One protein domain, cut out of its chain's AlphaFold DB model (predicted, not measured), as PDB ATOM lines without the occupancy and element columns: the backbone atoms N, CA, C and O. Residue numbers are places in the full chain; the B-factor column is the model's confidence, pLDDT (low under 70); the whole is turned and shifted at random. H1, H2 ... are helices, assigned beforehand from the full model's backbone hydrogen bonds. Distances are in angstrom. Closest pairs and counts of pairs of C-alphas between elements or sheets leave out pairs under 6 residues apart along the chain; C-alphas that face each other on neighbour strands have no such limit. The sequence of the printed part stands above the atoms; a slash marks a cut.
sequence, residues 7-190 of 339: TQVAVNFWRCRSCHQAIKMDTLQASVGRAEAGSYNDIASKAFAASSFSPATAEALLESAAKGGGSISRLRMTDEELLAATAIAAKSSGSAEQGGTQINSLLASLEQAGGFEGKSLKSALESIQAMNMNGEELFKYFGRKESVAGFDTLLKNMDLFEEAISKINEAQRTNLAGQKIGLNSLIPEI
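This is residues 7 to 190 of the 339 residues of an uncharacterized protein of Planctomycetaceae bacterium (UniProt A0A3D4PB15). A long helix, H1, sticks out as an arm with residues 7 to 13 from one end of an elongated body of crossed helices, in which H6 is the core, with H3, H4, H5, H7, H10 and H11 packed round it. H8 and H9 lie toward the other end of the body, while H12 and the tail after it lie toward the arm's end, where residues 182 to 187 also stick out. The printed part has 184 residues with twelve named helices, H1 to H12 in order along the chain, and no named strand; the class is all helix. The whole is compact, with a radius of gyration of the C-alphas of 17.0 A, and spans 60 by 33 by 25 A.

H1, residues 7 to 32, touches H4, residues 58 to 66, with its residues 21 to 32 alone; the closest C-alphas are those of Leu 28 and Ala 66, 4.7 A apart, at a steep tilt of 39 degrees, the same way. H1 touches H5, residues 69 to 75, with residues 28 to 32 alone, at a shallow tilt of 11 degrees, the same way; the closest C-alphas, of Ser 31 and Gly 69, are 4.6 A apart. H1 and H2, residues 34 to 37, touch only at the corner, and only just, with 3 pairs of C-alphas within 8 A, the closest being Gln 29 and Ala 37 at 5.7 A. The hub is H6, residues 79 to 93, which touches six helices. It touches H7, residues 96 to 113, at a steep tilt of 57 degrees, opposite ways; the closest C-alphas, of Ala 90 and Gly 99, are 4.0 A apart. H6 touches H3, residues 40 to 53, at a shallow tilt of 31 degrees, the same way, closest at the C-alphas of Ala 50 and Ala 84, 5.8 A. H3 touches H11, residues 158 to 173, opposite ways at a shallow tilt of 32 degrees, with the C-alphas of Lys 46 and Ile 168 closest at 4.8 A. H12, residues 176 to 181, touches H3 about perpendicular, at 78 degrees, with the C-alphas of Ser 45 and Ala 177 closest at 4.5 A. H10, residues 145 to 156, touches H7 with residues 146 to 151 alone, about perpendicular at 82 degrees; the C-alphas of Leu 106 and Ser 147 are closest, 4.0 A. H9, residues 135 to 142, touches H7, closest at the C-alphas of Ser 109 and Phe 142, 5.2 A. H8, residues 121 to 129, touches no helix but is near H7; it is close to but not clearly touching H10, with the C-alphas of Leu 125 and Leu 155 closest at 7.0 A. H1 and H9 are apart. Every O i to N i+4 pair is within hydrogen-bond range in H4 to H12; in H1 it is 18 of 22 and in H3 8 of 10, and H2 is too short for such a pair.

H1 is 39.6 A from first to last C-alpha, from Thr 7 at (-70.163, 23.558, 0.149) to Val 32 at (-36.935, 38.566, -15.247). H7 is 25.3 A long, H11 22.8 A, H3 and H6 20.6 A each, and H10 16.5 A. H2, H4, H5, H8 and H9 are shorter, as is H12, which ends at C-alpha 181 at (-58.414, 45.436, -6.326).

The two C-alphas farthest apart are those of Thr 7 and Asn 132, 62.3 A. Residues 7 to 13, which belong to H1, and residues 182 to 187 stand free; the body without them spans 52 by 29 by 26 A. The printed part has no cut. No link is long; H7 to H8 is short and the others are tight. Mean pLDDT of the printed part is 75.2, and 64 residues are under 70, among them 7 to 35 and 174 to 190.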
ATOM      1  N   THR A   7     -70.954  22.540  -0.544       43.03
ATOM      2  CA  THR A   7     -70.163  23.558   0.149       43.03
ATOM      3  C   THR A   7     -68.679  23.187   0.224       43.03
ATOM      4  O   THR A   7     -67.812  24.047   0.064       43.03
ATOM      5  N   GLN A   8     -68.351  21.903   0.380       35.88
ATOM      6  CA  GLN A   8     -66.966  21.444   0.520       35.88
ATOM      7  C   GLN A   8     -66.246  21.323  -0.833       35.88
ATOM      8  O   GLN A   8     -65.039  21.556  -0.929       35.88
ATOM      9  N   VAL A   9     -67.000  21.057  -1.906       39.91
ATOM     10  CA  VAL A   9     -66.494  21.111  -3.287       39.91
ATOM     11  C   VAL A   9     -66.175  22.553  -3.692       39.91
ATOM     12  O   VAL A   9     -65.122  22.797  -4.277       39.91
ATOM     13  N   ALA A  10     -67.014  23.526  -3.317       35.16
ATOM     14  CA  ALA A  10     -66.776  24.939  -3.611       35.16
ATOM     15  C   ALA A  10     -65.510  25.486  -2.921       35.16
ATOM     16  O   ALA A  10     -64.709  26.163  -3.561       35.16
ATOM     17  N   VAL A  11     -65.269  25.136  -1.651       34.53
ATOM     18  CA  VAL A  11     -64.084  25.597  -0.897       34.53
ATOM     19  C   VAL A  11     -62.780  24.981  -1.429       34.53
ATOM     20  O   VAL A  11     -61.764  25.674  -1.530       34.53
ATOM     21  N   ASN A  12     -62.800  23.709  -1.840       30.97
ATOM     22  CA  ASN A  12     -61.633  23.061  -2.449       30.97
ATOM     23  C   ASN A  12     -61.352  23.566  -3.876       30.97
ATOM     24  O   ASN A  12     -60.190  23.685  -4.264       30.97
ATOM     25  N   PHE A  13     -62.387  23.935  -4.637       30.98
ATOM     26  CA  PHE A  13     -62.225  24.556  -5.956       30.98
ATOM     27  C   PHE A  13     -61.636  25.979  -5.852       30.98
ATOM     28  O   PHE A  13     -60.782  26.358  -6.656       30.98
ATOM     29  N   TRP A  14     -62.017  26.736  -4.816       29.28
ATOM     30  CA  TRP A  14     -61.519  28.092  -4.540       29.28
ATOM     31  C   TRP A  14     -60.061  28.137  -4.052       29.28
ATOM     32  O   TRP A  14     -59.275  28.971  -4.515       29.28
ATOM     33  N   ARG A  15     -59.645  27.206  -3.180       30.22
ATOM     34  CA  ARG A  15     -58.237  27.106  -2.739       30.22
ATOM     35  C   ARG A  15     -57.273  26.771  -3.883       30.22
ATOM     36  O   ARG A  15     -56.124  27.194  -3.843       30.22
ATOM     37  N   CYS A  16     -57.728  26.071  -4.922       31.38
ATOM     38  CA  CYS A  16     -56.873  25.652  -6.035       31.38
ATOM     39  C   CYS A  16     -56.607  26.774  -7.066       31.38
ATOM     40  O   CYS A  16     -55.515  26.839  -7.637       31.38
ATOM     41  N   ARG A  17     -57.563  27.698  -7.275       36.09
ATOM     42  CA  ARG A  17     -57.392  28.864  -8.172       36.09
ATOM     43  C   ARG A  17     -56.460  29.935  -7.601       36.09
ATOM     44  O   ARG A  17     -55.639  30.468  -8.341       36.09
ATOM     45  N   SER A  18     -56.539  30.178  -6.292       33.38
ATOM     46  CA  SER A  18     -55.705  31.174  -5.596       33.38
ATOM     47  C   SER A  18     -54.210  30.818  -5.657       33.38
ATOM     48  O   SER A  18     -53.371  31.686  -5.882       33.38
ATOM     49  N   CYS A  19     -53.864  29.527  -5.558       35.16
ATOM     50  CA  CYS A  19     -52.484  29.069  -5.731       35.16
ATOM     51  C   CYS A  19     -51.980  29.268  -7.170       35.16
ATOM     52  O   CYS A  19     -50.834  29.649  -7.371       35.16
ATOM     53  N   HIS A  20     -52.831  29.061  -8.182       38.09
ATOM     54  CA  HIS A  20     -52.421  29.173  -9.586       38.09
ATOM     55  C   HIS A  20     -52.074  30.605 -10.016       38.09
ATOM     56  O   HIS A  20     -51.233  30.769 -10.894       38.09
ATOM     57  N   GLN A  21     -52.702  31.634  -9.439       41.66
ATOM     58  CA  GLN A  21     -52.384  33.029  -9.771       41.66
ATOM     59  C   GLN A  21     -51.083  33.504  -9.109       41.66
ATOM     60  O   GLN A  21     -50.269  34.123  -9.790       41.66
ATOM     61  N   ALA A  22     -50.847  33.149  -7.839       42.28
ATOM     62  CA  ALA A  22     -49.581  33.429  -7.149       42.28
ATOM     63  C   ALA A  22     -48.385  32.808  -7.893       42.28
ATOM     64  O   ALA A  22     -47.450  33.511  -8.264       42.28
ATOM     65  N   ILE A  23     -48.507  31.524  -8.259       44.06
ATOM     66  CA  ILE A  23     -47.480  30.771  -8.997       44.06
ATOM     67  C   ILE A  23     -47.102  31.453 -10.324       44.06
ATOM     68  O   ILE A  23     -45.954  31.373 -10.754       44.06
ATOM     69  N   LYS A  24     -48.042  32.134 -10.992       51.03
ATOM     70  CA  LYS A  24     -47.797  32.796 -12.288       51.03
ATOM     71  C   LYS A  24     -47.096  34.146 -12.164       51.03
ATOM     72  O   LYS A  24     -46.391  34.559 -13.080       51.03
ATOM     73  N   MET A  25     -47.294  34.848 -11.052       52.94
ATOM     74  CA  MET A  25     -46.540  36.070 -10.774       52.94
ATOM     75  C   MET A  25     -45.129  35.730 -10.279       52.94
ATOM     76  O   MET A  25     -44.169  36.397 -10.669       52.94
ATOM     77  N   ASP A  26     -44.993  34.634  -9.527       51.66
ATOM     78  CA  ASP A  26     -43.705  34.072  -9.111       51.66
ATOM     79  C   ASP A  26     -42.855  33.643 -10.304       51.66
ATOM     80  O   ASP A  26     -41.658  33.918 -10.333       51.66
ATOM     81  N   THR A  27     -43.445  33.017 -11.328       56.06
ATOM     82  CA  THR A  27     -42.699  32.609 -12.528       56.06
ATOM     83  C   THR A  27     -42.202  33.792 -13.350       56.06
ATOM     84  O   THR A  27     -41.101  33.720 -13.905       56.06
ATOM     85  N   LEU A  28     -42.946  34.902 -13.412       52.03
ATOM     86  CA  LEU A  28     -42.435  36.114 -14.052       52.03
ATOM     87  C   LEU A  28     -41.302  36.732 -13.218       52.03
ATOM     88  O   LEU A  28     -40.217  36.946 -13.751       52.03
ATOM     89  N   GLN A  29     -41.482  36.922 -11.906       59.97
ATOM     90  CA  GLN A  29     -40.409  37.442 -11.040       59.97
ATOM     91  C   GLN A  29     -39.154  36.566 -11.051       59.97
ATOM     92  O   GLN A  29     -38.043  37.092 -11.056       59.97
ATOM     93  N   ALA A  30     -39.314  35.244 -11.079       49.00
ATOM     94  CA  ALA A  30     -38.205  34.301 -11.150       49.00
ATOM     95  C   ALA A  30     -37.468  34.356 -12.495       49.00
ATOM     96  O   ALA A  30     -36.283  34.033 -12.548       49.00
ATOM     97  N   SER A  31     -38.148  34.749 -13.578       55.66
ATOM     98  CA  SER A  31     -37.571  34.757 -14.925       55.66
ATOM     99  C   SER A  31     -36.927  36.088 -15.313       55.66
ATOM    100  O   SER A  31     -35.856  36.058 -15.912       55.66
ATOM    101  N   VAL A  32     -37.520  37.237 -14.956       57.50
ATOM    102  CA  VAL A  32     -36.935  38.566 -15.247       57.50
ATOM    103  C   VAL A  32     -36.172  39.178 -14.067       57.50
ATOM    104  O   VAL A  32     -35.346  40.067 -14.255       57.50
ATOM    105  N   GLY A  33     -36.399  38.673 -12.855       52.84
ATOM    106  CA  GLY A  33     -35.826  39.190 -11.617       52.84
ATOM    107  C   GLY A  33     -36.737  40.203 -10.917       52.84
ATOM    108  O   GLY A  33     -37.373  41.055 -11.536       52.84
ATOM    109  N   ARG A  34     -36.761  40.145  -9.580       61.22
ATOM    110  CA  ARG A  34     -37.603  41.009  -8.730       61.22
ATOM    111  C   ARG A  34     -37.297  42.505  -8.867       61.22
ATOM    112  O   ARG A  34     -38.193  43.320  -8.681       61.22
ATOM    113  N   ALA A  35     -36.048  42.859  -9.170       57.06
ATOM    114  CA  ALA A  35     -35.644  44.250  -9.370       57.06
ATOM    115  C   ALA A  35     -36.308  44.887 -10.604       57.06
ATOM    116  O   ALA A  35     -36.573  46.083 -10.578       57.06
ATOM    117  N   GLU A  36     -36.599  44.083 -11.631       73.06
ATOM    118  CA  GLU A  36     -37.234  44.527 -12.876       73.06
ATOM    119  C   GLU A  36     -38.761  44.432 -12.790       73.06
ATOM    120  O   GLU A  36     -39.475  45.417 -12.963       73.06
ATOM    121  N   ALA A  37     -39.279  43.254 -12.424       58.22
ATOM    122  CA  ALA A  37     -40.721  43.012 -12.383       58.22
ATOM    123  C   ALA A  37     -41.466  43.869 -11.339       58.22
ATOM    124  O   ALA A  37     -42.662  44.126 -11.479       58.22
ATOM    125  N   GLY A  38     -40.778  44.304 -10.279       62.00
ATOM    126  CA  GLY A  38     -41.381  45.047  -9.176       62.00
ATOM    127  C   GLY A  38     -42.207  44.165  -8.233       62.00
ATOM    128  O   GLY A  38     -41.999  42.954  -8.121       62.00
ATOM    129  N   SER A  39     -43.126  44.783  -7.489       63.06
ATOM    130  CA  SER A  39     -44.031  44.083  -6.563       63.06
ATOM    131  C   SER A  39     -45.105  43.276  -7.307       63.06
ATOM    132  O   SER A  39     -45.349  43.498  -8.491       63.06
ATOM    133  N   TYR A  40     -45.821  42.372  -6.623       62.69
ATOM    134  CA  TYR A  40     -46.932  41.652  -7.267       62.69
ATOM    135  C   TYR A  40     -48.039  42.597  -7.755       62.69
ATOM    136  O   TYR A  40     -48.676  42.329  -8.771       62.69
ATOM    137  N   ASN A  41     -48.232  43.735  -7.081       61.44
ATOM    138  CA  ASN A  41     -49.173  44.765  -7.521       61.44
ATOM    139  C   ASN A  41     -48.719  45.455  -8.807       61.44
ATOM    140  O   ASN A  41     -49.558  45.765  -9.655       61.44
ATOM    141  N   ASP A  42     -47.414  45.659  -8.979       63.38
ATOM    142  CA  ASP A  42     -46.863  46.210 -10.216       63.38
ATOM    143  C   ASP A  42     -47.094  45.227 -11.364       63.38
ATOM    144  O   ASP A  42     -47.697  45.590 -12.371       63.38
ATOM    145  N   ILE A  43     -46.744  43.955 -11.164       63.81
ATOM    146  CA  ILE A  43     -46.932  42.880 -12.152       63.81
ATOM    147  C   ILE A  43     -48.403  42.738 -12.545       63.81
ATOM    148  O   ILE A  43     -48.736  42.698 -13.730       63.81
ATOM    149  N   ALA A  44     -49.304  42.706 -11.562       63.31
ATOM    150  CA  ALA A  44     -50.738  42.642 -11.809       63.31
ATOM    151  C   ALA A  44     -51.237  43.881 -12.571       63.31
ATOM    152  O   ALA A  44     -52.022  43.751 -13.511       63.31
ATOM    153  N   SER A  45     -50.764  45.083 -12.215       64.69
ATOM    154  CA  SER A  45     -51.152  46.334 -12.885       64.69
ATOM    155  C   SER A  45     -50.733  46.323 -14.352       64.69
ATOM    156  O   SER A  45     -51.550  46.618 -15.229       64.69
ATOM    157  N   LYS A  46     -49.485  45.920 -14.612       77.56
ATOM    158  CA  LYS A  46     -48.924  45.771 -15.956       77.56
ATOM    159  C   LYS A  46     -49.716  44.745 -16.770       77.56
ATOM    160  O   LYS A  46     -50.130  45.031 -17.891       77.56
ATOM    161  N   ALA A  47     -50.023  43.585 -16.187       69.94
ATOM    162  CA  ALA A  47     -50.781  42.525 -16.847       69.94
ATOM    163  C   ALA A  47     -52.220  42.925 -17.198       69.94
ATOM    164  O   ALA A  47     -52.686  42.635 -18.299       69.94
ATOM    165  N   PHE A  48     -52.923  43.623 -16.298       69.75
ATOM    166  CA  PHE A  48     -54.274  44.127 -16.567       69.75
ATOM    167  C   PHE A  48     -54.303  45.194 -17.661       69.75
ATOM    168  O   PHE A  48     -55.298  45.309 -18.381       69.75
ATOM    169  N   ALA A  49     -53.249  46.000 -17.772       70.44
ATOM    170  CA  ALA A  49     -53.112  46.945 -18.868       70.44
ATOM    171  C   ALA A  49     -52.824  46.210 -20.182       70.44
ATOM    172  O   ALA A  49     -53.529  46.427 -21.166       70.44
ATOM    173  N   ALA A  50     -51.872  45.273 -20.180       71.94
ATOM    174  CA  ALA A  50     -51.533  44.456 -21.342       71.94
ATOM    175  C   ALA A  50     -52.741  43.657 -21.869       71.94
ATOM    176  O   ALA A  50     -52.959  43.590 -23.078       71.94
ATOM    177  N   SER A  51     -53.593  43.127 -20.982       74.50
ATOM    178  CA  SER A  51     -54.797  42.385 -21.381       74.50
ATOM    179  C   SER A  51     -55.833  43.229 -22.118       74.50
ATOM    180  O   SER A  51     -56.688  42.673 -22.786       74.50
ATOM    181  N   SER A  52     -55.780  44.563 -22.045       76.19
ATOM    182  CA  SER A  52     -56.672  45.407 -22.857       76.19
ATOM    183  C   SER A  52     -56.321  45.389 -24.352       76.19
ATOM    184  O   SER A  52     -57.174  45.676 -25.191       76.19
ATOM    185  N   PHE A  53     -55.096  44.980 -24.693       78.25
ATOM    186  CA  PHE A  53     -54.599  44.875 -26.064       78.25
ATOM    187  C   PHE A  53     -54.703  43.456 -26.633       78.25
ATOM    188  O   PHE A  53     -54.283  43.224 -27.763       78.25
ATOM    189  N   SER A  54     -55.262  42.503 -25.887       78.44
ATOM    190  CA  SER A  54     -55.326  41.089 -26.263       78.44
ATOM    191  C   SER A  54     -56.690  40.487 -25.920       78.44
ATOM    192  O   SER A  54     -57.302  40.894 -24.940       78.44
ATOM    193  N   PRO A  55     -57.181  39.479 -26.664       68.44
ATOM    194  CA  PRO A  55     -58.350  38.709 -26.237       68.44
ATOM    195  C   PRO A  55     -58.069  37.797 -25.026       68.44
ATOM    196  O   PRO A  55     -59.001  37.226 -24.464       68.44
ATOM    197  N   ALA A  56     -56.801  37.613 -24.642       69.06
ATOM    198  CA  ALA A  56     -56.415  36.739 -23.543       69.06
ATOM    199  C   ALA A  56     -56.536  37.412 -22.168       69.06
ATOM    200  O   ALA A  56     -56.364  38.624 -22.027       69.06
ATOM    201  N   THR A  57     -56.779  36.606 -21.130       66.62
ATOM    202  CA  THR A  57     -56.805  37.102 -19.749       66.62
ATOM    203  C   THR A  57     -55.411  37.534 -19.293       66.62
ATOM    204  O   THR A  57     -54.395  37.052 -19.806       66.62
ATOM    205  N   ALA A  58     -55.353  38.426 -18.302       63.97
ATOM    206  CA  ALA A  58     -54.098  38.902 -17.722       63.97
ATOM    207  C   ALA A  58     -53.215  37.740 -17.222       63.97
ATOM    208  O   ALA A  58     -52.005  37.750 -17.426       63.97
ATOM    209  N   GLU A  59     -53.813  36.694 -16.648       62.25
ATOM    210  CA  GLU A  59     -53.098  35.506 -16.174       62.25
ATOM    211  C   GLU A  59     -52.496  34.689 -17.315       62.25
ATOM    212  O   GLU A  59     -51.362  34.225 -17.208       62.25
ATOM    213  N   ALA A  60     -53.251  34.493 -18.399       67.50
ATOM    214  CA  ALA A  60     -52.774  33.751 -19.560       67.50
ATOM    215  C   ALA A  60     -51.632  34.500 -20.262       67.50
ATOM    216  O   ALA A  60     -50.682  33.876 -20.740       67.50
ATOM    217  N   LEU A  61     -51.700  35.836 -20.286       70.06
ATOM    218  CA  LEU A  61     -50.627  36.687 -20.791       70.06
ATOM    219  C   LEU A  61     -49.382  36.628 -19.912       70.06
ATOM    220  O   LEU A  61     -48.302  36.441 -20.454       70.06
ATOM    221  N   LEU A  62     -49.524  36.723 -18.586       70.81
ATOM    222  CA  LEU A  62     -48.400  36.615 -17.648       70.81
ATOM    223  C   LEU A  62     -47.670  35.279 -17.781       70.81
ATOM    224  O   LEU A  62     -46.452  35.246 -17.921       70.81
ATOM    225  N   GLU A  63     -48.419  34.179 -17.796       74.12
ATOM    226  CA  GLU A  63     -47.857  32.837 -17.949       74.12
ATOM    227  C   GLU A  63     -47.128  32.666 -19.285       74.12
ATOM    228  O   GLU A  63     -46.054  32.067 -19.353       74.12
ATOM    229  N   SER A  64     -47.700  33.211 -20.357       76.50
ATOM    230  CA  SER A  64     -47.102  33.118 -21.687       76.50
ATOM    231  C   SER A  64     -45.878  34.023 -21.828       76.50
ATOM    232  O   SER A  64     -44.892  33.610 -22.435       76.50
ATOM    233  N   ALA A  65     -45.912  35.213 -21.225       76.06
ATOM    234  CA  ALA A  65     -44.799  36.152 -21.168       76.06
ATOM    235  C   ALA A  65     -43.624  35.572 -20.372       76.06
ATOM    236  O   ALA A  65     -42.494  35.612 -20.850       76.06
ATOM    237  N   ALA A  66     -43.876  34.933 -19.223       73.25
ATOM    238  CA  ALA A  66     -42.838  34.341 -18.375       73.25
ATOM    239  C   ALA A  66     -41.922  33.351 -19.126       73.25
ATOM    240  O   ALA A  66     -40.741  33.233 -18.800       73.25
ATOM    241  N   LYS A  67     -42.416  32.699 -20.192       78.56
ATOM    242  CA  LYS A  67     -41.604  31.830 -21.066       78.56
ATOM    243  C   LYS A  67     -40.427  32.573 -21.713       78.56
ATOM    244  O   LYS A  67     -39.375  31.971 -21.898       78.56
ATOM    245  N   GLY A  68     -40.601  33.855 -22.043       72.69
ATOM    246  CA  GLY A  68     -39.575  34.730 -22.618       72.69
ATOM    247  C   GLY A  68     -38.751  35.511 -21.591       72.69
ATOM    248  O   GLY A  68     -37.814  36.208 -21.979       72.69
ATOM    249  N   GLY A  69     -39.061  35.392 -20.293       74.06
ATOM    250  CA  GLY A  69     -38.447  36.204 -19.237       74.06
ATOM    251  C   GLY A  69     -36.927  36.034 -19.127       74.06
ATOM    252  O   GLY A  69     -36.190  37.007 -19.001       74.06
ATOM    253  N   GLY A  70     -36.431  34.802 -19.279       75.06
ATOM    254  CA  GLY A  70     -34.988  34.547 -19.232       75.06
ATOM    255  C   GLY A  70     -34.223  35.219 -20.378       75.06
ATOM    256  O   GLY A  70     -33.168  35.808 -20.151       75.06
ATOM    257  N   SER A  71     -34.759  35.156 -21.599       81.19
ATOM    258  CA  SER A  71     -34.135  35.772 -22.777       81.19
ATOM    259  C   SER A  71     -34.208  37.297 -22.708       81.19
ATOM    260  O   SER A  71     -33.228  37.966 -23.025       81.19
ATOM    261  N   ILE A  72     -35.332  37.859 -22.241       85.62
ATOM    262  CA  ILE A  72     -35.467  39.315 -22.140       85.62
ATOM    263  C   ILE A  72     -34.523  39.916 -21.092       85.62
ATOM    264  O   ILE A  72     -33.889  40.936 -21.352       85.62
ATOM    265  N   SER A  73     -34.343  39.225 -19.961       77.88
ATOM    266  CA  SER A  73     -33.394  39.623 -18.919       77.88
ATOM    267  C   SER A  73     -31.949  39.609 -19.432       77.88
ATOM    268  O   SER A  73     -31.212  40.574 -19.232       77.88
ATOM    269  N   ARG A  74     -31.552  38.568 -20.180       81.25
ATOM    270  CA  ARG A  74     -30.217  38.500 -20.807       81.25
ATOM    271  C   ARG A  74     -30.003  39.573 -21.875       81.25
ATOM    272  O   ARG A  74     -28.892  40.074 -22.010       81.25
ATOM    273  N   LEU A  75     -31.056  39.966 -22.587       84.50
ATOM    274  CA  LEU A  75     -31.027  41.085 -23.532       84.50
ATOM    275  C   LEU A  75     -31.073  42.464 -22.853       84.50
ATOM    276  O   LEU A  75     -30.840  43.469 -23.525       84.50
ATOM    277  N   ARG A  76     -31.321  42.528 -21.537       88.69
ATOM    278  CA  ARG A  76     -31.538  43.764 -20.759       88.69
ATOM    279  C   ARG A  76     -32.665  44.642 -21.313       88.69
ATOM    280  O   ARG A  76     -32.550  45.866 -21.337       88.69
ATOM    281  N   MET A  77     -33.718  43.993 -21.788       90.00
ATOM    282  CA  MET A  77     -34.981  44.607 -22.201       90.00
ATOM    283  C   MET A  77     -35.984  44.535 -21.039       90.00
ATOM    284  O   MET A  77     -35.799  43.725 -20.124       90.00
ATOM    285  N   THR A  78     -37.029  45.365 -21.061       90.94
ATOM    286  CA  THR A  78     -37.910  45.524 -19.888       90.94
ATOM    287  C   THR A  78     -39.077  44.540 -19.865       90.94
ATOM    288  O   THR A  78     -39.522  44.045 -20.905       90.94
ATOM    289  N   ASP A  79     -39.627  44.249 -18.684       86.94
ATOM    290  CA  ASP A  79     -40.805  43.378 -18.577       86.94
ATOM    291  C   ASP A  79     -42.064  44.001 -19.214       86.94
ATOM    292  O   ASP A  79     -42.927  43.268 -19.711       86.94
ATOM    293  N   GLU A  80     -42.159  45.333 -19.301       93.31
ATOM    294  CA  GLU A  80     -43.218  46.000 -20.068       93.31
ATOM    295  C   GLU A  80     -43.113  45.710 -21.566       93.31
ATOM    296  O   GLU A  80     -44.140  45.469 -22.203       93.31
ATOM    297  N   GLU A  81     -41.899  45.687 -22.129       94.50
ATOM    298  CA  GLU A  81     -41.682  45.311 -23.531       94.50
ATOM    299  C   GLU A  81     -42.096  43.855 -23.773       94.50
ATOM    300  O   GLU A  81     -42.769  43.561 -24.764       94.50
ATOM    301  N   LEU A  82     -41.776  42.947 -22.842       93.94
ATOM    302  CA  LEU A  82     -42.194  41.542 -22.911       93.94
ATOM    303  C   LEU A  82     -43.717  41.399 -22.921       93.94
ATOM    304  O   LEU A  82     -44.278  40.666 -23.744       93.94
ATOM    305  N   LEU A  83     -44.387  42.075 -21.987       90.25
ATOM    306  CA  LEU A  83     -45.833  41.986 -21.806       90.25
ATOM    307  C   LEU A  83     -46.584  42.633 -22.967       90.25
ATOM    308  O   LEU A  83     -47.530  42.034 -23.482       90.25
ATOM    309  N   ALA A  84     -46.139  43.805 -23.424       95.44
ATOM    310  CA  ALA A  84     -46.690  44.470 -24.599       95.44
ATOM    311  C   ALA A  84     -46.531  43.593 -25.846       95.44
ATOM    312  O   ALA A  84     -47.513  43.320 -26.539       95.44
ATOM    313  N   ALA A  85     -45.324  43.078 -26.098       95.62
ATOM    314  CA  ALA A  85     -45.057  42.233 -27.257       95.62
ATOM    315  C   ALA A  85     -45.927  40.971 -27.242       95.62
ATOM    316  O   ALA A  85     -46.538  40.615 -28.252       95.62
ATOM    317  N   THR A  86     -46.034  40.325 -26.080       92.75
ATOM    318  CA  THR A  86     -46.847  39.116 -25.904       92.75
ATOM    319  C   THR A  86     -48.330  39.410 -26.121       92.75
ATOM    320  O   THR A  86     -49.004  38.633 -26.794       92.75
ATOM    321  N   ALA A  87     -48.849  40.535 -25.619       89.00
ATOM    322  CA  ALA A  87     -50.245  40.923 -25.809       89.00
ATOM    323  C   ALA A  87     -50.592  41.172 -27.287       89.00
ATOM    324  O   ALA A  87     -51.598  40.649 -27.777       89.00
ATOM    325  N   ILE A  88     -49.733  41.896 -28.010       94.56
ATOM    326  CA  ILE A  88     -49.910  42.178 -29.441       94.56
ATOM    327  C   ILE A  88     -49.801  40.894 -30.275       94.56
ATOM    328  O   ILE A  88     -50.664  40.624 -31.117       94.56
ATOM    329  N   ALA A  89     -48.809  40.047 -29.996       93.19
ATOM    330  CA  ALA A  89     -48.669  38.753 -30.661       93.19
ATOM    331  C   ALA A  89     -49.859  37.826 -30.368       93.19
ATOM    332  O   ALA A  89     -50.355  37.138 -31.262       93.19
ATOM    333  N   ALA A  90     -50.390  37.850 -29.146       89.38
ATOM    334  CA  ALA A  90     -51.572  37.086 -28.765       89.38
ATOM    335  C   ALA A  90     -52.839  37.573 -29.481       89.38
ATOM    336  O   ALA A  90     -53.659  36.756 -29.896       89.38
ATOM    337  N   LYS A  91     -52.988  38.888 -29.689       87.88
ATOM    338  CA  LYS A  91     -54.079  39.455 -30.497       87.88
ATOM    339  C   LYS A  91     -54.019  38.975 -31.946       87.88
ATOM    340  O   LYS A  91     -55.054  38.622 -32.502       87.88
ATOM    341  N   SER A  92     -52.827  38.941 -32.540       90.81
ATOM    342  CA  SER A  92     -52.656  38.528 -33.938       90.81
ATOM    343  C   SER A  92     -52.766  37.016 -34.148       90.81
ATOM    344  O   SER A  92     -53.274  36.580 -35.175       90.81
ATOM    345  N   SER A  93     -52.267  36.212 -33.208       87.94
ATOM    346  CA  SER A  93     -52.317  34.743 -33.282       87.94
ATOM    347  C   SER A  93     -53.629  34.156 -32.751       87.94
ATOM    348  O   SER A  93     -53.949  33.004 -33.024       87.94
ATOM    349  N   GLY A  94     -54.407  34.939 -32.001       83.00
ATOM    350  CA  GLY A  94     -55.683  34.525 -31.419       83.00
ATOM    351  C   GLY A  94     -55.566  33.811 -30.068       83.00
ATOM    352  O   GLY A  94     -56.590  33.437 -29.499       83.00
ATOM    353  N   SER A  95     -54.357  33.629 -29.521       84.75
ATOM    354  CA  SER A  95     -54.161  33.047 -28.185       84.75
ATOM    355  C   SER A  95     -52.893  33.557 -27.495       84.75
ATOM    356  O   SER A  95     -51.882  33.820 -28.144       84.75
ATOM    357  N   ALA A  96     -52.921  33.642 -26.159       77.31
ATOM    358  CA  ALA A  96     -51.736  33.995 -25.371       77.31
ATOM    359  C   ALA A  96     -50.586  33.004 -25.567       77.31
ATOM    360  O   ALA A  96     -49.436  33.418 -25.669       77.31
ATOM    361  N   GLU A  97     -50.893  31.712 -25.678       83.69
ATOM    362  CA  GLU A  97     -49.876  30.673 -25.795       83.69
ATOM    363  C   GLU A  97     -49.091  30.768 -27.109       83.69
ATOM    364  O   GLU A  97     -47.857  30.707 -27.097       83.69
ATOM    365  N   GLN A  98     -49.782  30.958 -28.238       88.69
ATOM    366  CA  GLN A  98     -49.120  31.142 -29.530       88.69
ATOM    367  C   GLN A  98     -48.363  32.470 -29.577       88.69
ATOM    368  O   GLN A  98     -47.204  32.484 -29.988       88.69
ATOM    369  N   GLY A  99     -48.970  33.556 -29.082       89.38
ATOM    370  CA  GLY A  99     -48.311  34.858 -28.975       89.38
ATOM    371  C   GLY A  99     -47.027  34.795 -28.146       89.38
ATOM    372  O   GLY A  99     -45.964  35.193 -28.614       89.38
ATOM    373  N   GLY A 100     -47.081  34.202 -26.952       89.06
ATOM    374  CA  GLY A 100     -45.906  34.014 -26.099       89.06
ATOM    375  C   GLY A 100     -44.852  33.105 -26.726       89.06
ATOM    376  O   GLY A 100     -43.661  33.359 -26.577       89.06
ATOM    377  N   THR A 101     -45.254  32.082 -27.486       92.25
ATOM    378  CA  THR A 101     -44.310  31.216 -28.215       92.25
ATOM    379  C   THR A 101     -43.564  31.980 -29.312       92.25
ATOM    380  O   THR A 101     -42.351  31.809 -29.457       92.25
ATOM    381  N   GLN A 102     -44.263  32.847 -30.054       95.44
ATOM    382  CA  GLN A 102     -43.664  33.719 -31.068       95.44
ATOM    383  C   GLN A 102     -42.667  34.697 -30.443       95.44
ATOM    384  O   GLN A 102     -41.528  34.781 -30.898       95.44
ATOM    385  N   ILE A 103     -43.061  35.377 -29.362       96.62
ATOM    386  CA  ILE A 103     -42.199  36.351 -28.678       96.62
ATOM    387  C   ILE A 103     -41.004  35.680 -28.009       96.62
ATOM    388  O   ILE A 103     -39.880  36.141 -28.176       96.62
ATOM    389  N   ASN A 104     -41.200  34.557 -27.318       93.69
ATOM    390  CA  ASN A 104     -40.094  33.810 -26.727       93.69
ATOM    391  C   ASN A 104     -39.092  33.346 -27.795       93.69
ATOM    392  O   ASN A 104     -37.884  33.489 -27.623       93.69
ATOM    393  N   SER A 105     -39.589  32.827 -28.923       94.19
ATOM    394  CA  SER A 105     -38.726  32.400 -30.027       94.19
ATOM    395  C   SER A 105     -37.961  33.581 -30.620       94.19
ATOM    396  O   SER A 105     -36.756  33.470 -30.824       94.19
ATOM    397  N   LEU A 106     -38.628  34.720 -30.829       96.25
ATOM    398  CA  LEU A 106     -37.992  35.946 -31.301       96.25
ATOM    399  C   LEU A 106     -36.878  36.403 -30.351       96.25
ATOM    400  O   LEU A 106     -35.755  36.603 -30.799       96.25
ATOM    401  N   LEU A 107     -37.158  36.519 -29.050       95.25
ATOM    402  CA  LEU A 107     -36.169  36.942 -28.053       95.25
ATOM    403  C   LEU A 107     -34.986  35.972 -27.979       95.25
ATOM    404  O   LEU A 107     -33.842  36.410 -27.942       95.25
ATOM    405  N   ALA A 108     -35.238  34.662 -28.022       92.88
ATOM    406  CA  ALA A 108     -34.173  33.665 -28.072       92.88
ATOM    407  C   ALA A 108     -33.316  33.799 -29.343       92.88
ATOM    408  O   ALA A 108     -32.094  33.677 -29.279       92.88
ATOM    409  N   SER A 109     -33.930  34.085 -30.495       94.00
ATOM    410  CA  SER A 109     -33.189  34.317 -31.735       94.00
ATOM    411  C   SER A 109     -32.383  35.624 -31.698       94.00
ATOM    412  O   SER A 109     -31.263  35.646 -32.197       94.00
ATOM    413  N   LEU A 110     -32.908  36.695 -31.090       93.38
ATOM    414  CA  LEU A 110     -32.172  37.952 -30.881       93.38
ATOM    415  C   LEU A 110     -30.966  37.749 -29.962       93.38
ATOM    416  O   LEU A 110     -29.876  38.240 -30.247       93.38
ATOM    417  N   GLU A 111     -31.156  36.997 -28.880       92.00
ATOM    418  CA  GLU A 111     -30.083  36.620 -27.964       92.00
ATOM    419  C   GLU A 111     -28.986  35.838 -28.697       92.00
ATOM    420  O   GLU A 111     -27.808  36.175 -28.592       92.00
ATOM    421  N   GLN A 112     -29.372  34.837 -29.493       91.38
ATOM    422  CA  GLN A 112     -28.436  34.013 -30.255       91.38
ATOM    423  C   GLN A 112     -27.697  34.804 -31.345       91.38
ATOM    424  O   GLN A 112     -26.516  34.554 -31.586       91.38
ATOM    425  N   ALA A 113     -28.378  35.739 -32.010       89.44
ATOM    426  CA  ALA A 113     -27.772  36.590 -33.029       89.44
ATOM    427  C   ALA A 113     -26.759  37.587 -32.434       89.44
ATOM    428  O   ALA A 113     -25.780  37.934 -33.096       89.44
ATOM    429  N   GLY A 114     -26.967  38.013 -31.182       88.44
ATOM    430  CA  GLY A 114     -26.102  38.956 -30.477       88.44
ATOM    431  C   GLY A 114     -26.192  40.395 -31.007       88.44
ATOM    432  O   GLY A 114     -26.795  40.680 -32.038       88.44
ATOM    433  N   GLY A 115     -25.598  41.351 -30.281       86.38
ATOM    434  CA  GLY A 115     -25.556  42.767 -30.699       86.38
ATOM    435  C   GLY A 115     -26.827  43.588 -30.414       86.38
ATOM    436  O   GLY A 115     -26.947  44.732 -30.876       86.38
ATOM    437  N   PHE A 116     -27.757  43.025 -29.637       92.19
ATOM    438  CA  PHE A 116     -28.996  43.680 -29.201       92.19
ATOM    439  C   PHE A 116     -29.083  43.917 -27.688       92.19
ATOM    440  O   PHE A 116     -30.060  44.500 -27.231       92.19
ATOM    441  N   GLU A 117     -28.071  43.509 -26.916       89.50
ATOM    442  CA  GLU A 117     -28.037  43.728 -25.466       89.50
ATOM    443  C   GLU A 117     -28.108  45.229 -25.132       89.50
ATOM    444  O   GLU A 117     -27.376  46.043 -25.702       89.50
ATOM    445  N   GLY A 118     -29.010  45.596 -24.219       87.12
ATOM    446  CA  GLY A 118     -29.229  46.977 -23.783       87.12
ATOM    447  C   GLY A 118     -29.976  47.859 -24.788       87.12
ATOM    448  O   GLY A 118     -30.128  49.057 -24.543       87.12
ATOM    449  N   LYS A 119     -30.440  47.305 -25.915       92.31
ATOM    450  CA  LYS A 119     -31.367  47.991 -26.823       92.31
ATOM    451  C   LYS A 119     -32.805  47.690 -26.420       92.31
ATOM    452  O   LYS A 119     -33.100  46.590 -25.971       92.31
ATOM    453  N   SER A 120     -33.697  48.642 -26.685       94.56
ATOM    454  CA  SER A 120     -35.139  48.378 -26.656       94.56
ATOM    455  C   SER A 120     -35.514  47.332 -27.710       94.56
ATOM    456  O   SER A 120     -34.860  47.234 -28.761       94.56
ATOM    457  N   LEU A 121     -36.592  46.583 -27.470       94.38
ATOM    458  CA  LEU A 121     -37.115  45.619 -28.436       94.38
ATOM    459  C   LEU A 121     -37.460  46.317 -29.758       94.38
ATOM    460  O   LEU A 121     -37.100  45.822 -30.823       94.38
ATOM    461  N   LYS A 122     -38.054  47.515 -29.700       95.38
ATOM    462  CA  LYS A 122     -38.317  48.347 -30.886       95.38
ATOM    463  C   LYS A 122     -37.040  48.609 -31.687       95.38
ATOM    464  O   LYS A 122     -36.988  48.312 -32.877       95.38
ATOM    465  N   SER A 123     -35.988  49.108 -31.038       95.06
ATOM    466  CA  SER A 123     -34.722  49.413 -31.714       95.06
ATOM    467  C   SER A 123     -34.050  48.164 -32.290       95.06
ATOM    468  O   SER A 123     -33.385  48.244 -33.326       95.06
ATOM    469  N   ALA A 124     -34.208  47.004 -31.646       94.81
ATOM    470  CA  ALA A 124     -33.740  45.731 -32.187       94.81
ATOM    471  C   ALA A 124     -34.495  45.354 -33.473       94.81
ATOM    472  O   ALA A 124     -33.861  45.016 -34.475       94.81
ATOM    473  N   LEU A 125     -35.825  45.490 -33.480       94.81
ATOM    474  CA  LEU A 125     -36.664  45.221 -34.652       94.81
ATOM    475  C   LEU A 125     -36.356  46.171 -35.816       94.81
ATOM    476  O   LEU A 125     -36.169  45.712 -36.941       94.81
ATOM    477  N   GLU A 126     -36.221  47.472 -35.549       95.00
ATOM    478  CA  GLU A 126     -35.841  48.480 -36.550       95.00
ATOM    479  C   GLU A 126     -34.453  48.199 -37.141       95.00
ATOM    480  O   GLU A 126     -34.253  48.309 -38.351       95.00
ATOM    481  N   SER A 127     -33.498  47.771 -36.307       94.06
ATOM    482  CA  SER A 127     -32.153  47.400 -36.766       94.06
ATOM    483  C   SER A 127     -32.193  46.226 -37.744       94.06
ATOM    484  O   SER A 127     -31.454  46.230 -38.722       94.06
ATOM    485  N   ILE A 128     -33.048  45.230 -37.494       93.75
ATOM    486  CA  ILE A 128     -33.213  44.062 -38.372       93.75
ATOM    487  C   ILE A 128     -33.975  44.444 -39.640       93.75
ATOM    488  O   ILE A 128     -33.581  44.043 -40.734       93.75
ATOM    489  N   GLN A 129     -35.015  45.275 -39.531       94.19
ATOM    490  CA  GLN A 129     -35.737  45.797 -40.692       94.19
ATOM    491  C   GLN A 129     -34.803  46.570 -41.634       94.19
ATOM    492  O   GLN A 129     -34.882  46.411 -42.852       94.19
ATOM    493  N   ALA A 130     -33.873  47.355 -41.082       95.12
ATOM    494  CA  ALA A 130     -32.880  48.099 -41.853       95.12
ATOM    495  C   ALA A 130     -31.890  47.199 -42.617       95.12
ATOM    496  O   ALA A 130     -31.262  47.662 -43.568       95.12
ATOM    497  N   MET A 131     -31.773  45.915 -42.257       93.19
ATOM    498  CA  MET A 131     -30.985  44.944 -43.025       93.19
ATOM    499  C   MET A 131     -31.666  44.547 -44.344       93.19
ATOM    500  O   MET A 131     -31.025  43.920 -45.183       93.19
ATOM    501  N   ASN A 132     -32.939  44.923 -44.538       92.12
ATOM    502  CA  ASN A 132     -33.721  44.716 -45.758       92.12
ATOM    503  C   ASN A 132     -33.718  43.255 -46.254       92.12
ATOM    504  O   ASN A 132     -33.637  42.987 -47.454       92.12
ATOM    505  N   MET A 133     -33.780  42.317 -45.307       92.81
ATOM    506  CA  MET A 133     -33.809  40.882 -45.575       92.81
ATOM    507  C   MET A 133     -35.172  40.455 -46.124       92.81
ATOM    508  O   MET A 133     -36.219  40.894 -45.645       92.81
ATOM    509  N   ASN A 134     -35.171  39.547 -47.095       91.44
ATOM    510  CA  ASN A 134     -36.391  38.883 -47.545       91.44
ATOM    511  C   ASN A 134     -36.837  37.778 -46.559       91.44
ATOM    512  O   ASN A 134     -36.132  37.440 -45.612       91.44
ATOM    513  N   GLY A 135     -38.013  37.180 -46.779       87.38
ATOM    514  CA  GLY A 135     -38.564  36.171 -45.863       87.38
ATOM    515  C   GLY A 135     -37.701  34.909 -45.693       87.38
ATOM    516  O   GLY A 135     -37.672  34.328 -44.609       87.38
ATOM    517  N   GLU A 136     -36.966  34.491 -46.729       91.94
ATOM    518  CA  GLU A 136     -36.053  33.343 -46.639       91.94
ATOM    519  C   GLU A 136     -34.798  33.700 -45.831       91.94
ATOM    520  O   GLU A 136     -34.331  32.908 -45.012       91.94
ATOM    521  N   GLU A 137     -34.274  34.908 -46.027       93.19
ATOM    522  CA  GLU A 137     -33.145  35.447 -45.272       93.19
ATOM    523  C   GLU A 137     -33.503  35.659 -43.801       93.19
ATOM    524  O   GLU A 137     -32.737  35.241 -42.938       93.19
ATOM    525  N   LEU A 138     -34.692  36.191 -43.499       91.56
ATOM    526  CA  LEU A 138     -35.200  36.314 -42.129       91.56
ATOM    527  C   LEU A 138     -35.354  34.948 -41.461       91.56
ATOM    528  O   LEU A 138     -34.983  34.780 -40.300       91.56
ATOM    529  N   PHE A 139     -35.861  33.946 -42.184       93.50
ATOM    530  CA  PHE A 139     -35.948  32.589 -41.651       93.50
ATOM    531  C   PHE A 139     -34.563  31.989 -41.383       93.50
ATOM    532  O   PHE A 139     -34.370  31.369 -40.339       93.50
ATOM    533  N   LYS A 140     -33.585  32.200 -42.273       93.25
ATOM    534  CA  LYS A 140     -32.189  31.783 -42.048       93.25
ATOM    535  C   LYS A 140     -31.553  32.518 -40.870       93.25
ATOM    536  O   LYS A 140     -30.810  31.900 -40.116       93.25
ATOM    537  N   TYR A 141     -31.858  33.803 -40.707       92.06
ATOM    538  CA  TYR A 141     -31.339  34.641 -39.632       92.06
ATOM    539  C   TYR A 141     -31.887  34.218 -38.265       92.06
ATOM    540  O   TYR A 141     -31.124  33.992 -37.331       92.06
ATOM    541  N   PHE A 142     -33.207  34.056 -38.148       92.88
ATOM    542  CA  PHE A 142     -33.843  33.706 -36.879       92.88
ATOM    543  C   PHE A 142     -33.859  32.199 -36.579       92.88
ATOM    544  O   PHE A 142     -34.013  31.802 -35.421       92.88
ATOM    545  N   GLY A 143     -33.760  31.349 -37.602       90.94
ATOM    546  CA  GLY A 143     -33.742  29.886 -37.499       90.94
ATOM    547  C   GLY A 143     -35.084  29.224 -37.161       90.94
ATOM    548  O   GLY A 143     -35.165  27.996 -37.141       90.94
ATOM    549  N   ARG A 144     -36.144  29.997 -36.881       92.25
ATOM    550  CA  ARG A 144     -37.464  29.496 -36.455       92.25
ATOM    551  C   ARG A 144     -38.593  30.291 -37.097       92.25
ATOM    552  O   ARG A 144     -38.508  31.513 -37.210       92.25
ATOM    553  N   LYS A 145     -39.677  29.610 -37.486       93.94
ATOM    554  CA  LYS A 145     -40.832  30.253 -38.143       93.94
ATOM    555  C   LYS A 145     -41.593  31.152 -37.173       93.94
ATOM    556  O   LYS A 145     -42.093  32.199 -37.562       93.94
ATOM    557  N   GLU A 146     -41.638  30.754 -35.909       95.06
ATOM    558  CA  GLU A 146     -42.279  31.468 -34.811       95.06
ATOM    559  C   GLU A 146     -41.601  32.816 -34.558       95.06
ATOM    560  O   GLU A 146     -42.293  33.807 -34.339       95.06
ATOM    561  N   SER A 147     -40.270  32.874 -34.661       94.00
ATOM    562  CA  SER A 147     -39.504  34.118 -34.540       94.00
ATOM    563  C   SER A 147     -39.795  35.077 -35.693       94.00
ATOM    564  O   SER A 147     -40.022  36.257 -35.447       94.00
ATOM    565  N   VAL A 148     -39.857  34.575 -36.937       95.31
ATOM    566  CA  VAL A 148     -40.238  35.392 -38.106       95.31
ATOM    567  C   VAL A 148     -41.666  35.915 -37.944       95.31
ATOM    568  O   VAL A 148     -41.915  37.097 -38.146       95.31
ATOM    569  N   ALA A 149     -42.601  35.063 -37.513       94.38
ATOM    570  CA  ALA A 149     -43.981  35.470 -37.264       94.38
ATOM    571  C   ALA A 149     -44.083  36.526 -36.151       94.38
ATOM    572  O   ALA A 149     -44.830  37.493 -36.298       94.38
ATOM    573  N   GLY A 150     -43.320  36.372 -35.063       93.50
ATOM    574  CA  GLY A 150     -43.229  37.360 -33.989       93.50
ATOM    575  C   GLY A 150     -42.664  38.694 -34.480       93.50
ATOM    576  O   GLY A 150     -43.262  39.737 -34.225       93.50
ATOM    577  N   PHE A 151     -41.570  38.652 -35.245       96.44
ATOM    578  CA  PHE A 151     -40.955  39.822 -35.874       96.44
ATOM    579  C   PHE A 151     -41.953  40.567 -36.769       96.44
ATOM    580  O   PHE A 151     -42.233  41.740 -36.529       96.44
ATOM    581  N   ASP A 152     -42.553  39.873 -37.740       95.44
ATOM    582  CA  ASP A 152     -43.516  40.456 -38.677       95.44
ATOM    583  C   ASP A 152     -44.734  41.042 -37.961       95.44
ATOM    584  O   ASP A 152     -45.251  42.091 -38.354       95.44
ATOM    585  N   THR A 153     -45.217  40.359 -36.921       94.94
ATOM    586  CA  THR A 153     -46.381  40.799 -36.151       94.94
ATOM    587  C   THR A 153     -46.086  42.092 -35.407       94.94
ATOM    588  O   THR A 153     -46.882  43.026 -35.493       94.94
ATOM    589  N   LEU A 154     -44.953  42.177 -34.707       95.50
ATOM    590  CA  LEU A 154     -44.581  43.391 -33.983       95.50
ATOM    591  C   LEU A 154     -44.273  44.543 -34.936       95.50
ATOM    592  O   LEU A 154     -44.751  45.650 -34.713       95.50
ATOM    593  N   LEU A 155     -43.564  44.280 -36.037       94.75
ATOM    594  CA  LEU A 155     -43.233  45.298 -37.033       94.75
ATOM    595  C   LEU A 155     -44.491  45.943 -37.637       94.75
ATOM    596  O   LEU A 155     -44.567  47.160 -37.772       94.75
ATOM    597  N   LYS A 156     -45.509  45.133 -37.959       95.12
ATOM    598  CA  LYS A 156     -46.794  45.611 -38.503       95.12
ATOM    599  C   LYS A 156     -47.659  46.347 -37.482       95.12
ATOM    600  O   LYS A 156     -48.568  47.068 -37.879       95.12
ATOM    601  N   ASN A 157     -47.417  46.134 -36.191       95.31
ATOM    602  CA  ASN A 157     -48.219  46.678 -35.096       95.31
ATOM    603  C   ASN A 157     -47.372  47.553 -34.157       95.31
ATOM    604  O   ASN A 157     -47.670  47.622 -32.966       95.31
ATOM    605  N   MET A 158     -46.327  48.211 -34.674       93.88
ATOM    606  CA  MET A 158     -45.383  48.977 -33.851       93.88
ATOM    607  C   MET A 158     -46.073  50.111 -33.081       93.88
ATOM    608  O   MET A 158     -45.829  50.277 -31.889       93.88
ATOM    609  N   ASP A 159     -47.015  50.811 -33.718       92.56
ATOM    610  CA  ASP A 159     -47.794  51.872 -33.066       92.56
ATOM    611  C   ASP A 159     -48.594  51.334 -31.863       92.56
ATOM    612  O   ASP A 159     -48.602  51.930 -30.788       92.56
ATOM    613  N   LEU A 160     -49.221  50.159 -32.017       91.06
ATOM    614  CA  LEU A 160     -49.968  49.502 -30.937       91.06
ATOM    615  C   LEU A 160     -49.045  48.974 -29.836       91.06
ATOM    616  O   LEU A 160     -49.431  48.946 -28.671       91.06
ATOM    617  N   PHE A 161     -47.841  48.530 -30.197       94.56
ATOM    618  CA  PHE A 161     -46.830  48.094 -29.243       94.56
ATOM    619  C   PHE A 161     -46.358  49.258 -28.360       94.56
ATOM    620  O   PHE A 161     -46.319  49.122 -27.138       94.56
ATOM    621  N   GLU A 162     -46.085  50.424 -28.948       93.56
ATOM    622  CA  GLU A 162     -45.716  51.633 -28.204       93.56
ATOM    623  C   GLU A 162     -46.852  52.140 -27.312       93.56
ATOM    624  O   GLU A 162     -46.627  52.488 -26.148       93.56
ATOM    625  N   GLU A 163     -48.085  52.129 -27.823       90.69
ATOM    626  CA  GLU A 163     -49.266  52.471 -27.031       90.69
ATOM    627  C   GLU A 163     -49.430  51.519 -25.836       90.69
ATOM    628  O   GLU A 163     -49.652  51.970 -24.706       90.69
ATOM    629  N   ALA A 164     -49.257  50.211 -26.058       89.56
ATOM    630  CA  ALA A 164     -49.322  49.205 -25.006       89.56
ATOM    631  C   ALA A 164     -48.258  49.444 -23.927       89.56
ATOM    632  O   ALA A 164     -48.598  49.462 -22.745       89.56
ATOM    633  N   ILE A 165     -47.005  49.717 -24.307       92.31
ATOM    634  CA  ILE A 165     -45.938  50.070 -23.355       92.31
ATOM    635  C   ILE A 165     -46.321  51.310 -22.546       92.31
ATOM    636  O   ILE A 165     -46.183  51.317 -21.320       92.31
ATOM    637  N   SER A 166     -46.823  52.361 -23.198       90.94
ATOM    638  CA  SER A 166     -47.236  53.581 -22.502       90.94
ATOM    639  C   SER A 166     -48.338  53.298 -21.477       90.94
ATOM    640  O   SER A 166     -48.271  53.788 -20.348       90.94
ATOM    641  N   LYS A 167     -49.338  52.484 -21.838       82.50
ATOM    642  CA  LYS A 167     -50.455  52.119 -20.952       82.50
ATOM    643  C   LYS A 167     -50.036  51.212 -19.802       82.50
ATOM    644  O   LYS A 167     -50.538  51.371 -18.693       82.50
ATOM    645  N   ILE A 168     -49.106  50.296 -20.043       85.25
ATOM    646  CA  ILE A 168     -48.534  49.424 -19.015       85.25
ATOM    647  C   ILE A 168     -47.761  50.257 -17.982       85.25
ATOM    648  O   ILE A 168     -48.004  50.128 -16.781       85.25
ATOM    649  N   ASN A 169     -46.915  51.183 -18.439       86.56
ATOM    650  CA  ASN A 169     -46.184  52.104 -17.567       86.56
ATOM    651  C   ASN A 169     -47.122  53.018 -16.758       86.56
ATOM    652  O   ASN A 169     -46.911  53.256 -15.567       86.56
ATOM    653  N   GLU A 170     -48.179  53.536 -17.389       77.12
ATOM    654  CA  GLU A 170     -49.213  54.331 -16.715       77.12
ATOM    655  C   GLU A 170     -49.931  53.512 -15.629       77.12
ATOM    656  O   GLU A 170     -50.142  54.000 -14.515       77.12
ATOM    657  N   ALA A 171     -50.257  52.250 -15.917       68.56
ATOM    658  CA  ALA A 171     -50.921  51.352 -14.979       68.56
ATOM    659  C   ALA A 171     -50.059  51.027 -13.754       68.56
ATOM    660  O   ALA A 171     -50.584  50.983 -12.642       68.56
ATOM    661  N   GLN A 172     -48.746  50.858 -13.931       74.06
ATOM    662  CA  GLN A 172     -47.818  50.707 -12.811       74.06
ATOM    663  C   GLN A 172     -47.791  51.974 -11.942       74.06
ATOM    664  O   GLN A 172     -47.999  51.902 -10.733       74.06
ATOM    665  N   ARG A 173     -47.624  53.159 -12.548       74.44
ATOM    666  CA  ARG A 173     -47.563  54.439 -11.810       74.44
ATOM    667  C   ARG A 173     -48.837  54.753 -11.033       74.44
ATOM    668  O   ARG A 173     -48.776  55.353  -9.964       74.44
ATOM    669  N   THR A 174     -49.988  54.383 -11.582       68.81
ATOM    670  CA  THR A 174     -51.301  54.632 -10.970       68.81
ATOM    671  C   THR A 174     -51.735  53.530 -10.006       68.81
ATOM    672  O   THR A 174     -52.783  53.671  -9.371       68.81
ATOM    673  N   ASN A 175     -50.939  52.459  -9.873       62.41
ATOM    674  CA  ASN A 175     -51.296  51.243  -9.151       62.41
ATOM    675  C   ASN A 175     -52.694  50.756  -9.571       62.41
ATOM    676  O   ASN A 175     -53.614  50.636  -8.757       62.41
ATOM    677  N   LEU A 176     -52.873  50.536 -10.877       60.31
ATOM    678  CA  LEU A 176     -54.149  50.126 -11.463       60.31
ATOM    679  C   LEU A 176     -54.691  48.855 -10.801       60.31
ATOM    680  O   LEU A 176     -55.901  48.735 -10.613       60.31
ATOM    681  N   ALA A 177     -53.808  47.927 -10.424       55.03
ATOM    682  CA  ALA A 177     -54.165  46.770  -9.623       55.03
ATOM    683  C   ALA A 177     -54.757  47.227  -8.290       55.03
ATOM    684  O   ALA A 177     -55.892  46.884  -8.026       55.03
ATOM    685  N   GLY A 178     -54.099  48.078  -7.502       47.28
ATOM    686  CA  GLY A 178     -54.673  48.641  -6.274       47.28
ATOM    687  C   GLY A 178     -56.027  49.343  -6.467       47.28
ATOM    688  O   GLY A 178     -56.894  49.223  -5.608       47.28
ATOM    689  N   GLN A 179     -56.267  50.003  -7.603       53.25
ATOM    690  CA  GLN A 179     -57.560  50.640  -7.907       53.25
ATOM    691  C   GLN A 179     -58.654  49.630  -8.301       53.25
ATOM    692  O   GLN A 179     -59.793  49.741  -7.849       53.25
ATOM    693  N   LYS A 180     -58.318  48.613  -9.106       50.31
ATOM    694  CA  LYS A 180     -59.239  47.523  -9.480       50.31
ATOM    695  C   LYS A 180     -59.456  46.523  -8.336       50.31
ATOM    696  O   LYS A 180     -60.540  45.966  -8.204       50.31
ATOM    697  N   ILE A 181     -58.441  46.321  -7.497       45.19
ATOM    698  CA  ILE A 181     -58.414  45.436  -6.326       45.19
ATOM    699  C   ILE A 181     -59.034  46.123  -5.109       45.19
ATOM    700  O   ILE A 181     -59.702  45.458  -4.335       45.19
ATOM    701  N   GLY A 182     -58.920  47.443  -4.955       35.31
ATOM    702  CA  GLY A 182     -59.607  48.207  -3.905       35.31
ATOM    703  C   GLY A 182     -61.137  48.185  -4.027       35.31
ATOM    704  O   GLY A 182     -61.835  48.383  -3.038       35.31
ATOM    705  N   LEU A 183     -61.665  47.863  -5.214       39.50
ATOM    706  CA  LEU A 183     -63.070  47.492  -5.440       39.50
ATOM    707  C   LEU A 183     -63.343  45.986  -5.215       39.50
ATOM    708  O   LEU A 183     -64.489  45.600  -5.004       39.50
ATOM    709  N   ASN A 184     -62.297  45.152  -5.214       35.59
ATOM    710  CA  ASN A 184     -62.312  43.691  -5.062       35.59
ATOM    711  C   ASN A 184     -61.678  43.190  -3.745       35.59
ATOM    712  O   ASN A 184     -61.400  42.000  -3.630       35.59
ATOM    713  N   SER A 185     -61.512  44.018  -2.705       39.03
ATOM    714  CA  SER A 185     -61.068  43.582  -1.363       39.03
ATOM    715  C   SER A 185     -62.073  42.646  -0.656       39.03
ATOM    716  O   SER A 185     -61.936  42.337   0.523       39.03
ATOM    717  N   LEU A 186     -63.090  42.190  -1.391       36.25
ATOM    718  CA  LEU A 186     -64.047  41.136  -1.068       36.25
ATOM    719  C   LEU A 186     -63.716  39.793  -1.758       36.25
ATOM    720  O   LEU A 186     -64.476  38.839  -1.602       36.25
ATOM    721  N   ILE A 187     -62.608  39.690  -2.510       36.31
ATOM    722  CA  ILE A 187     -62.197  38.481  -3.242       36.31
ATOM    723  C   ILE A 187     -60.882  37.916  -2.644       36.31
ATOM    724  O   ILE A 187     -59.812  38.495  -2.843       36.31
ATOM    725  N   PRO A 188     -60.930  36.774  -1.923       38.62
ATOM    726  CA  PRO A 188     -59.784  36.139  -1.244       38.62
ATOM    727  C   PRO A 188     -58.554  35.816  -2.113       38.62
ATOM    728  O   PRO A 188     -57.455  35.641  -1.588       38.62
ATOM    729  N   GLU A 189     -58.736  35.727  -3.430       39.69
ATOM    730  CA  GLU A 189     -57.763  35.224  -4.412       39.69
ATOM    731  C   GLU A 189     -56.538  36.141  -4.582       39.69
ATOM    732  O   GLU A 189     -55.465  35.676  -4.954       39.69
ATOM    733  N   ILE A 190     -56.679  37.428  -4.248       39.88
ATOM    734  CA  ILE A 190     -55.630  38.454  -4.394       39.88
ATOM    735  C   ILE A 190     -55.033  38.859  -3.036       39.88
ATOM    736  O   ILE A 190     -53.863  39.230  -2.947       39.88
TER     737      ILE A 190